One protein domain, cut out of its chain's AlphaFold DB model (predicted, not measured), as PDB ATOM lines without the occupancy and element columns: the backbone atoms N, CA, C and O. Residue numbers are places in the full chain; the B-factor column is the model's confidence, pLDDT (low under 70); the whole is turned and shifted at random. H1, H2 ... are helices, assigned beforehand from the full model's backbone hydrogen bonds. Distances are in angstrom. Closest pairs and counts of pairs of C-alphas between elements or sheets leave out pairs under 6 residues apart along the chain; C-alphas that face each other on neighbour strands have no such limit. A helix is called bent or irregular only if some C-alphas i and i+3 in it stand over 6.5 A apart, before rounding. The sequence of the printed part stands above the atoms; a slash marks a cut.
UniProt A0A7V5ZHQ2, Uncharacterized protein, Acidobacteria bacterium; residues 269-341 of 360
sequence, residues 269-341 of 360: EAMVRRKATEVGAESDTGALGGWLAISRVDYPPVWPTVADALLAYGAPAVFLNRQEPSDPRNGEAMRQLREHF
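This is residues 269 to 341 of the 360 residues of an uncharacterized protein of Acidobacteria bacterium (UniProt A0A7V5ZHQ2). The longest helix, H1, makes a V with H2 at one end of the body; H2 and H3 form a helical hairpin in the middle, and H4 packs on H3 toward the other end. A long stretch with no named element, residues 312 to 327, joins H3 to H4. The printed part has 73 residues with four named helices, in the order H1, H2, H3, H4, and no named strand: all helix. It is compact, with a radius of gyration of the C-alphas of 11.5 A and spans of 32 by 24 by 18 A.

H1, residues 269 to 281, touches H2, residues 286 to 294, at a steep tilt of 63 degrees, opposite ways; their closest C-alphas, of Gly 280 and Gly 290, are 3.8 A apart. H3, residues 300 to 311, is the hub, touching three helices. With residues 306 to 310 alone it touches H2, its hairpin partner, at a shallow tilt of 29 degrees, opposite ways; the closest C-alphas are those of Trp 291 and Val 306, 6.2 A. H1 only just touches H3, with 3 pairs of C-alphas within 8 A, the closest those of Glu 269 and Thr 305, 6.6 A. H4, residues 328 to 339, touches H3, the closest C-alphas being those of Trp 303 and Met 334, 7.3 A; the tilt of 35.2 degrees is only just steep. H1 and H4 are apart. Every O i to N i+4 pair is within hydrogen-bond range in H1, H2 and H4, and 6 of 8 in H3.

H1 is 18.0 A long from first to last C-alpha and begins at C-alpha 269 (136.147, 125.151, 170.909). H2 is 12.9 A long. H3, 17.2 A, is irregular, with C-alphas 301 and 304 7.0 A apart. H4, 17.0 A, ends at C-alpha 339 (151.824, 108.514, 175.615).

The C-alphas farthest apart, of Asp 284 and Gln 323, are 35.1 A apart. The printed part has no cut; the link from H3 to H4 is long. Mean pLDDT of the printed part is 76.7; residues 269 to 272, 282 to 285, 298 to 302 and 322 to 325 are under 70.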
ATOM      1  N   GLU A 269     136.094 125.925 169.681       57.38
ATOM      2  CA  GLU A 269     136.147 125.151 170.909       57.38
ATOM      3  C   GLU A 269     134.869 124.327 171.095       57.38
ATOM      4  O   GLU A 269     134.953 123.112 171.256       57.38
ATOM      5  N   ALA A 270     133.680 124.928 170.988       61.25
ATOM      6  CA  ALA A 270     132.408 124.204 171.053       61.25
ATOM      7  C   ALA A 270     132.253 123.179 169.922       61.25
ATOM      8  O   ALA A 270     131.718 122.092 170.146       61.25
ATOM      9  N   MET A 271     132.728 123.481 168.711       64.25
ATOM     10  CA  MET A 271     132.710 122.528 167.598       64.25
ATOM     11  C   MET A 271     133.614 121.322 167.872       64.25
ATOM     12  O   MET A 271     133.166 120.186 167.713       64.25
ATOM     13  N   VAL A 272     134.850 121.554 168.318       66.38
ATOM     14  CA  VAL A 272     135.797 120.488 168.666       66.38
ATOM     15  C   VAL A 272     135.295 119.701 169.882       66.38
ATOM     16  O   VAL A 272     135.319 118.476 169.846       66.38
ATOM     17  N   ARG A 273     134.749 120.361 170.914       70.94
ATOM     18  CA  ARG A 273     134.130 119.715 172.091       70.94
ATOM     19  C   ARG A 273     132.941 118.836 171.703       70.94
ATOM     20  O   ARG A 273     132.840 117.699 172.166       70.94
ATOM     21  N   ARG A 274     132.060 119.323 170.825       72.88
ATOM     22  CA  ARG A 274     130.944 118.539 170.275       72.88
ATOM     23  C   ARG A 274     131.461 117.333 169.501       72.88
ATOM     24  O   ARG A 274     130.997 116.225 169.748       72.88
ATOM     25  N   LYS A 275     132.476 117.515 168.650       70.75
ATOM     26  CA  LYS A 275     133.050 116.407 167.883       70.75
ATOM     27  C   LYS A 275     133.752 115.379 168.773       70.75
ATOM     28  O   LYS A 275     133.610 114.186 168.537       70.75
ATOM     29  N   ALA A 276     134.440 115.823 169.824       73.81
ATOM     30  CA  ALA A 276     135.036 114.951 170.833       73.81
ATOM     31  C   ALA A 276     133.960 114.138 171.558       73.81
ATOM     32  O   ALA A 276     134.123 112.946 171.782       73.81
ATOM     33  N   THR A 277     132.832 114.765 171.878       76.50
ATOM     34  CA  THR A 277     131.703 114.094 172.532       76.50
ATOM     35  C   THR A 277     131.065 113.051 171.613       76.50
ATOM     36  O   THR A 277     130.815 111.935 172.054       76.50
ATOM     37  N   GLU A 278     130.859 113.377 170.333       73.56
ATOM     38  CA  GLU A 278     130.335 112.445 169.321       73.56
ATOM     39  C   GLU A 278     131.249 111.230 169.131       73.56
ATOM     40  O   GLU A 278     130.794 110.097 169.227       73.56
ATOM     41  N   VAL A 279     132.548 111.461 168.911       70.75
ATOM     42  CA  VAL A 279     133.534 110.380 168.732       70.75
ATOM     43  C   VAL A 279     133.688 109.568 170.020       70.75
ATOM     44  O   VAL A 279     133.834 108.351 169.985       70.75
ATOM     45  N   GLY A 280     133.623 110.236 171.170       71.62
ATOM     46  CA  GLY A 280     133.706 109.604 172.476       71.62
ATOM     47  C   GLY A 280     132.507 108.721 172.810       71.62
ATOM     48  O   GLY A 280     132.694 107.678 173.429       71.62
ATOM     49  N   ALA A 281     131.299 109.091 172.371       74.75
ATOM     50  CA  ALA A 281     130.074 108.311 172.567       74.75
ATOM     51  C   ALA A 281     130.105 106.944 171.858       74.75
ATOM     52  O   ALA A 281     129.392 106.027 172.258       74.75
ATOM     53  N   GLU A 282     130.945 106.802 170.832       66.12
ATOM     54  CA  GLU A 282     131.172 105.547 170.107       66.12
ATOM     55  C   GLU A 282     132.320 104.708 170.697       66.12
ATOM     56  O   GLU A 282     132.567 103.592 170.237       66.12
ATOM     57  N   SER A 283     133.019 105.228 171.713       64.31
ATOM     58  CA  SER A 283     134.164 104.582 172.359       64.31
ATOM     59  C   SER A 283     133.834 104.122 173.782       64.31
ATOM     60  O   SER A 283     133.146 104.820 174.527       64.31
ATOM     61  N   ASP A 284     134.423 103.006 174.218       66.25
ATOM     62  CA  ASP A 284     134.277 102.510 175.602       66.25
ATOM     63  C   ASP A 284     134.923 103.448 176.646       66.25
ATOM     64  O   ASP A 284     134.746 103.282 177.851       66.25
ATOM     65  N   THR A 285     135.667 104.459 176.188       67.12
ATOM     66  CA  THR A 285     136.365 105.450 177.022       67.12
ATOM     67  C   THR A 285     135.646 106.806 177.072       67.12
ATOM     68  O   THR A 285     136.140 107.748 177.697       67.12
ATOM     69  N   GLY A 286     134.461 106.918 176.461       78.31
ATOM     70  CA  GLY A 286     133.630 108.118 176.513       78.31
ATOM     71  C   GLY A 286     134.341 109.361 175.967       78.31
ATOM     72  O   GLY A 286     135.135 109.297 175.031       78.31
ATOM     73  N   ALA A 287     134.083 110.524 176.573       76.81
ATOM     74  CA  ALA A 287     134.661 111.799 176.138       76.81
ATOM     75  C   ALA A 287     136.205 111.794 176.082       76.81
ATOM     76  O   ALA A 287     136.776 112.417 175.188       76.81
ATOM     77  N   LEU A 288     136.881 111.051 176.971       82.75
ATOM     78  CA  LEU A 288     138.340 110.885 176.944       82.75
ATOM     79  C   LEU A 288     138.810 110.225 175.637       82.75
ATOM     80  O   LEU A 288     139.764 110.698 175.020       82.75
ATOM     81  N   GLY A 289     138.112 109.185 175.175       78.94
ATOM     82  CA  GLY A 289     138.405 108.521 173.904       78.94
ATOM     83  C   GLY A 289     138.271 109.446 172.703       78.94
ATOM     84  O   GLY A 289     139.130 109.455 171.821       78.94
ATOM     85  N   GLY A 290     137.244 110.294 172.711       78.38
ATOM     86  CA  GLY A 290     137.041 111.307 171.682       78.38
ATOM     87  C   GLY A 290     138.151 112.356 171.633       78.38
ATOM     88  O   GLY A 290     138.659 112.668 170.555       78.38
ATOM     89  N   TRP A 291     138.591 112.857 172.789       84.69
ATOM     90  CA  TRP A 291     139.718 113.790 172.870       84.69
ATOM     91  C   TRP A 291     141.038 113.157 172.423       84.69
ATOM     92  O   TRP A 291     141.797 113.779 171.674       84.69
ATOM     93  N   LEU A 292     141.293 111.902 172.800       83.12
ATOM     94  CA  LEU A 292     142.467 111.153 172.349       83.12
ATOM     95  C   LEU A 292     142.431 110.867 170.843       83.12
ATOM     96  O   LEU A 292     143.473 110.948 170.192       83.12
ATOM     97  N   ALA A 293     141.262 110.598 170.265       79.75
ATOM     98  CA  ALA A 293     141.110 110.432 168.822       79.75
ATOM     99  C   ALA A 293     141.400 111.743 168.070       79.75
ATOM    100  O   ALA A 293     142.157 111.742 167.098       79.75
ATOM    101  N   ILE A 294     140.883 112.875 168.556       77.19
ATOM    102  CA  ILE A 294     141.134 114.197 167.961       77.19
ATOM    103  C   ILE A 294     142.607 114.602 168.097       77.19
ATOM    104  O   ILE A 294     143.171 115.162 167.160       77.19
ATOM    105  N   SER A 295     143.272 114.251 169.205       81.06
ATOM    106  CA  SER A 295     144.706 114.520 169.422       81.06
ATOM    107  C   SER A 295     145.640 113.896 168.375       81.06
ATOM    108  O   SER A 295     146.823 114.238 168.319       81.06
ATOM    109  N   ARG A 296     145.137 112.942 167.583       75.06
ATOM    110  CA  ARG A 296     145.883 112.229 166.538       75.06
ATOM    111  C   ARG A 296     145.699 112.840 165.154       75.06
ATOM    112  O   ARG A 296     146.411 112.448 164.236       75.06
ATOM    113  N   VAL A 297     144.765 113.777 164.994       72.75
ATOM    114  CA  VAL A 297     144.646 114.557 163.764       72.75
ATOM    115  C   VAL A 297     145.857 115.479 163.690       72.75
ATOM    116  O   VAL A 297     146.111 116.253 164.619       72.75
ATOM    117  N   ASP A 298     146.609 115.388 162.593       67.50
ATOM    118  CA  ASP A 298     147.773 116.239 162.332       67.50
ATOM    119  C   ASP A 298     147.323 117.640 161.889       67.50
ATOM    120  O   ASP A 298     147.465 118.058 160.742       67.50
ATOM    121  N   TYR A 299     146.649 118.329 162.809       66.62
ATOM    122  CA  TYR A 299     146.108 119.664 162.621       66.62
ATOM    123  C   TYR A 299     146.424 120.524 163.854       66.62
ATOM    124  O   TYR A 299     145.623 120.603 164.795       66.62
ATOM    125  N   PRO A 300     147.598 121.180 163.859       66.75
ATOM    126  CA  PRO A 300     148.099 121.927 165.007       66.75
ATOM    127  C   PRO A 300     147.177 122.998 165.610       66.75
ATOM    128  O   PRO A 300     147.208 123.164 166.831       66.75
ATOM    129  N   PRO A 301     146.310 123.695 164.843       67.19
ATOM    130  CA  PRO A 301     145.386 124.676 165.417       67.19
ATOM    131  C   PRO A 301     144.408 124.118 166.463       67.19
ATOM    132  O   PRO A 301     143.909 124.879 167.288       67.19
ATOM    133  N   VAL A 302     144.139 122.806 166.471       69.56
ATOM    134  CA  VAL A 302     143.205 122.163 167.421       69.56
ATOM    135  C   VAL A 302     143.913 121.618 168.670       69.56
ATOM    136  O   VAL A 302     143.276 121.388 169.700       69.56
ATOM    137  N   TRP A 303     145.235 121.447 168.629       81.00
ATOM    138  CA  TRP A 303     146.010 120.855 169.724       81.00
ATOM    139  C   TRP A 303     145.939 121.612 171.061       81.00
ATOM    140  O   TRP A 303     145.848 120.932 172.082       81.00
ATOM    141  N   PRO A 304     145.896 122.961 171.120       77.69
ATOM    142  CA  PRO A 304     145.723 123.678 172.386       77.69
ATOM    143  C   PRO A 304     144.431 123.317 173.119       77.69
ATOM    144  O   PRO A 304     144.473 123.003 174.304       77.69
ATOM    145  N   THR A 305     143.305 123.268 172.407       78.88
ATOM    146  CA  THR A 305     142.010 122.873 172.979       78.88
ATOM    147  C   THR A 305     142.032 121.431 173.481       78.88
ATOM    148  O   THR A 305     141.466 121.122 174.526       78.88
ATOM    149  N   VAL A 306     142.696 120.539 172.744       81.56
ATOM    150  CA  VAL A 306     142.834 119.127 173.119       81.56
ATOM    151  C   VAL A 306     143.714 118.962 174.356       81.56
ATOM    152  O   VAL A 306     143.357 118.201 175.251       81.56
ATOM    153  N   ALA A 307     144.840 119.674 174.426       84.94
ATOM    154  CA  ALA A 307     145.724 119.660 175.585       84.94
ATOM    155  C   ALA A 307     145.000 120.174 176.838       84.94
ATOM    156  O   ALA A 307     145.014 119.501 177.865       84.94
ATOM    157  N   ASP A 308     144.283 121.298 176.721       82.19
ATOM    158  CA  ASP A 308     143.488 121.879 177.808       82.19
ATOM    159  C   ASP A 308     142.365 120.931 178.273       82.19
ATOM    160  O   ASP A 308     142.106 120.798 179.470       82.19
ATOM    161  N   ALA A 309     141.719 120.216 177.347       83.19
ATOM    162  CA  ALA A 309     140.707 119.221 177.690       83.19
ATOM    163  C   ALA A 309     141.310 117.989 178.384       83.19
ATOM    164  O   ALA A 309     140.760 117.514 179.374       83.19
ATOM    165  N   LEU A 310     142.443 117.476 177.896       85.31
ATOM    166  CA  LEU A 310     143.101 116.285 178.447       85.31
ATOM    167  C   LEU A 310     143.772 116.552 179.802       85.31
ATOM    168  O   LEU A 310     143.862 115.632 180.616       85.31
ATOM    169  N   LEU A 311     144.139 117.805 180.101       85.44
ATOM    170  CA  LEU A 311     144.534 118.232 181.449       85.44
ATOM    171  C   LEU A 311     143.457 117.904 182.492       85.44
ATOM    172  O   LEU A 311     143.777 117.411 183.573       85.44
ATOM    173  N   ALA A 312     142.176 118.096 182.159       82.94
ATOM    174  CA  ALA A 312     141.064 117.759 183.054       82.94
ATOM    175  C   ALA A 312     140.928 116.244 183.316       82.94
ATOM    176  O   ALA A 312     140.272 115.842 184.275       82.94
ATOM    177  N   TYR A 313     141.573 115.410 182.493       81.81
ATOM    178  CA  TYR A 313     141.667 113.956 182.654       81.81
ATOM    179  C   TYR A 313     143.016 113.501 183.240       81.81
ATOM    180  O   TYR A 313     143.295 112.304 183.262       81.81
ATOM    181  N   GLY A 314     143.843 114.431 183.729       83.44
ATOM    182  CA  GLY A 314     145.108 114.136 184.405       83.44
ATOM    183  C   GLY A 314     146.354 114.175 183.519       83.44
ATOM    184  O   GLY A 314     147.424 113.822 184.005       83.44
ATOM    185  N   ALA A 315     146.251 114.616 182.257       85.81
ATOM    186  CA  ALA A 315     147.420 114.792 181.391       85.81
ATOM    187  C   ALA A 315     148.441 115.785 181.981       85.81
ATOM    188  O   ALA A 315     148.056 116.705 182.708       85.81
ATOM    189  N   PRO A 316     149.735 115.677 181.624       84.31
ATOM    190  CA  PRO A 316     150.715 116.704 181.955       84.31
ATOM    191  C   PRO A 316     150.416 118.008 181.208       84.31
ATOM    192  O   PRO A 316     149.992 117.998 180.050       84.31
ATOM    193  N   ALA A 317     150.685 119.141 181.858       85.81
ATOM    194  CA  ALA A 317     150.614 120.441 181.201       85.81
ATOM    195  C   ALA A 317     151.684 120.530 180.110       85.81
ATOM    196  O   ALA A 317     152.872 120.340 180.376       85.81
ATOM    197  N   VAL A 318     151.256 120.842 178.890       85.75
ATOM    198  CA  VAL A 318     152.141 121.026 177.742       85.75
ATOM    199  C   VAL A 318     152.005 122.441 177.199       85.75
ATOM    200  O   VAL A 318     150.909 122.991 177.110       85.75
ATOM    201  N   PHE A 319     153.132 123.042 176.830       79.56
ATOM    202  CA  PHE A 319     153.162 124.388 176.273       79.56
ATOM    203  C   PHE A 319     153.234 124.305 174.755       79.56
ATOM    204  O   PHE A 319     154.252 123.904 174.195       79.56
ATOM    205  N   LEU A 320     152.141 124.689 174.099       79.19
ATOM    206  CA  LEU A 320     152.051 124.737 172.646       79.19
ATOM    207  C   LEU A 320     152.269 126.169 172.158       79.19
ATOM    208  O   LEU A 320     151.645 127.112 172.656       79.19
ATOM    209  N   ASN A 321     153.138 126.334 171.164       74.12
ATOM    210  CA  ASN A 321     153.354 127.612 170.504       74.12
ATOM    211  C   ASN A 321     152.163 127.918 169.584       74.12
ATOM    212  O   ASN A 321     152.105 127.466 168.442       74.12
ATOM    213  N   ARG A 322     151.200 128.693 170.097       62.97
ATOM    214  CA  ARG A 322     149.981 129.084 169.366       62.97
ATOM    215  C   ARG A 322     150.254 130.042 168.198       62.97
ATOM    216  O   ARG A 322     149.402 130.173 167.328       62.97
ATOM    217  N   GLN A 323     151.404 130.720 168.189       61.34
ATOM    218  CA  GLN A 323     151.783 131.680 167.143       61.34
ATOM    219  C   GLN A 323     152.511 131.017 165.968       61.34
ATOM    220  O   GLN A 323     152.550 131.585 164.880       61.34
ATOM    221  N   GLU A 324     153.046 129.811 166.165       69.31
ATOM    222  CA  GLU A 324     153.739 129.034 165.137       69.31
ATOM    223  C   GLU A 324     153.238 127.578 165.178       69.31
ATOM    224  O   GLU A 324     153.878 126.703 165.765       69.31
ATOM    225  N   PRO A 325     152.055 127.292 164.600       61.59
ATOM    226  CA  PRO A 325     151.402 125.990 164.752       61.59
ATOM    227  C   PRO A 325     152.243 124.821 164.209       61.59
ATOM    228  O   PRO A 325     152.203 123.730 164.770       61.59
ATOM    229  N   SER A 326     153.058 125.056 163.177       71.62
ATOM    230  CA  SER A 326     153.967 124.073 162.568       71.62
ATOM    231  C   SER A 326     155.284 123.849 163.325       71.62
ATOM    232  O   SER A 326     156.147 123.129 162.826       71.62
ATOM    233  N   ASP A 327     155.479 124.470 164.492       78.00
ATOM    234  CA  ASP A 327     156.677 124.275 165.311       78.00
ATOM    235  C   ASP A 327     156.850 122.780 165.666       78.00
ATOM    236  O   ASP A 327     155.948 122.190 166.273       78.00
ATOM    237  N   PRO A 328     157.997 122.146 165.346       79.94
ATOM    238  CA  PRO A 328     158.248 120.735 165.656       79.94
ATOM    239  C   PRO A 328     158.061 120.383 167.141       79.94
ATOM    240  O   PRO A 328     157.713 119.249 167.476       79.94
ATOM    241  N   ARG A 329     158.242 121.360 168.041       83.88
ATOM    242  CA  ARG A 329     158.027 121.200 169.485       83.88
ATOM    243  C   ARG A 329     156.565 120.926 169.834       83.88
ATOM    244  O   ARG A 329     156.309 120.216 170.802       83.88
ATOM    245  N   ASN A 330     155.615 121.423 169.039       81.50
ATOM    246  CA  ASN A 330     154.189 121.156 169.236       81.50
ATOM    247  C   ASN A 330     153.859 119.677 168.976       81.50
ATOM    248  O   ASN A 330     153.126 119.062 169.750       81.50
ATOM    249  N   GLY A 331     154.432 119.087 167.920       82.62
ATOM    250  CA  GLY A 331     154.233 117.671 167.592       82.62
ATOM    251  C   GLY A 331     154.805 116.741 168.662       82.62
ATOM    252  O   GLY A 331     154.164 115.763 169.054       82.62
ATOM    253  N   GLU A 332     155.979 117.091 169.188       86.12
ATOM    254  CA  GLU A 332     156.626 116.380 170.292       86.12
ATOM    255  C   GLU A 332     155.824 116.484 171.599       86.12
ATOM    256  O   GLU A 332     155.565 115.472 172.251       86.12
ATOM    257  N   ALA A 333     155.337 117.677 171.943       87.19
ATOM    258  CA  ALA A 333     154.475 117.891 173.104       87.19
ATOM    259  C   ALA A 333     153.176 117.067 173.023       87.19
ATOM    260  O   ALA A 333     152.776 116.421 173.992       87.19
ATOM    261  N   MET A 334     152.542 117.017 171.849       85.88
ATOM    262  CA  MET A 334     151.341 116.206 171.643       85.88
ATOM    263  C   MET A 334     151.622 114.705 171.657       85.88
ATOM    264  O   MET A 334     150.767 113.924 172.074       85.88
ATOM    265  N   ARG A 335     152.816 114.275 171.237       85.69
ATOM    266  CA  ARG A 335     153.249 112.878 171.362       85.69
ATOM    267  C   ARG A 335     153.366 112.468 172.829       85.69
ATOM    268  O   ARG A 335     152.751 111.476 173.209       85.69
ATOM    269  N   GLN A 336     154.052 113.268 173.644       84.94
ATOM    270  CA  GLN A 336     154.185 113.033 175.088       84.94
ATOM    271  C   GLN A 336     152.822 112.994 175.787       84.94
ATOM    272  O   GLN A 336     152.568 112.138 176.632       84.94
ATOM    273  N   LEU A 337     151.913 113.886 175.388       85.75
ATOM    274  CA  LEU A 337     150.562 113.937 175.934       85.75
ATOM    275  C   LEU A 337     149.756 112.668 175.606       85.75
ATOM    276  O   LEU A 337     149.052 112.150 176.470       85.75
ATOM    277  N   ARG A 338     149.885 112.126 174.387       84.62
ATOM    278  CA  ARG A 338     149.235 110.862 173.992       84.62
ATOM    279  C   ARG A 338     149.809 109.648 174.720       84.62
ATOM    280  O   ARG A 338     149.047 108.764 175.092       84.62
ATOM    281  N   GLU A 339     151.124 109.609 174.923       84.75
ATOM    282  CA  GLU A 339     151.824 108.514 175.615       84.75
ATOM    283  C   GLU A 339     151.448 108.409 177.103       84.75
ATOM    284  O   GLU A 339     151.573 107.339 177.694       84.75
ATOM    285  N   HIS A 340     150.932 109.490 177.698       84.50
ATOM    286  CA  HIS A 340     150.478 109.510 179.087       84.50
ATOM    287  C   HIS A 340     149.234 108.645 179.350       84.50
ATOM    288  O   HIS A 340     149.032 108.180 180.470       84.50
ATOM    289  N   PHE A 341     148.398 108.409 178.336       81.25
ATOM    290  CA  PHE A 341     147.174 107.626 178.485       81.25
ATOM    291  C   PHE A 341     147.386 106.201 177.950       81.25
ATOM    292  O   PHE A 341     147.534 106.023 176.738       81.25
TER     293      PHE A 341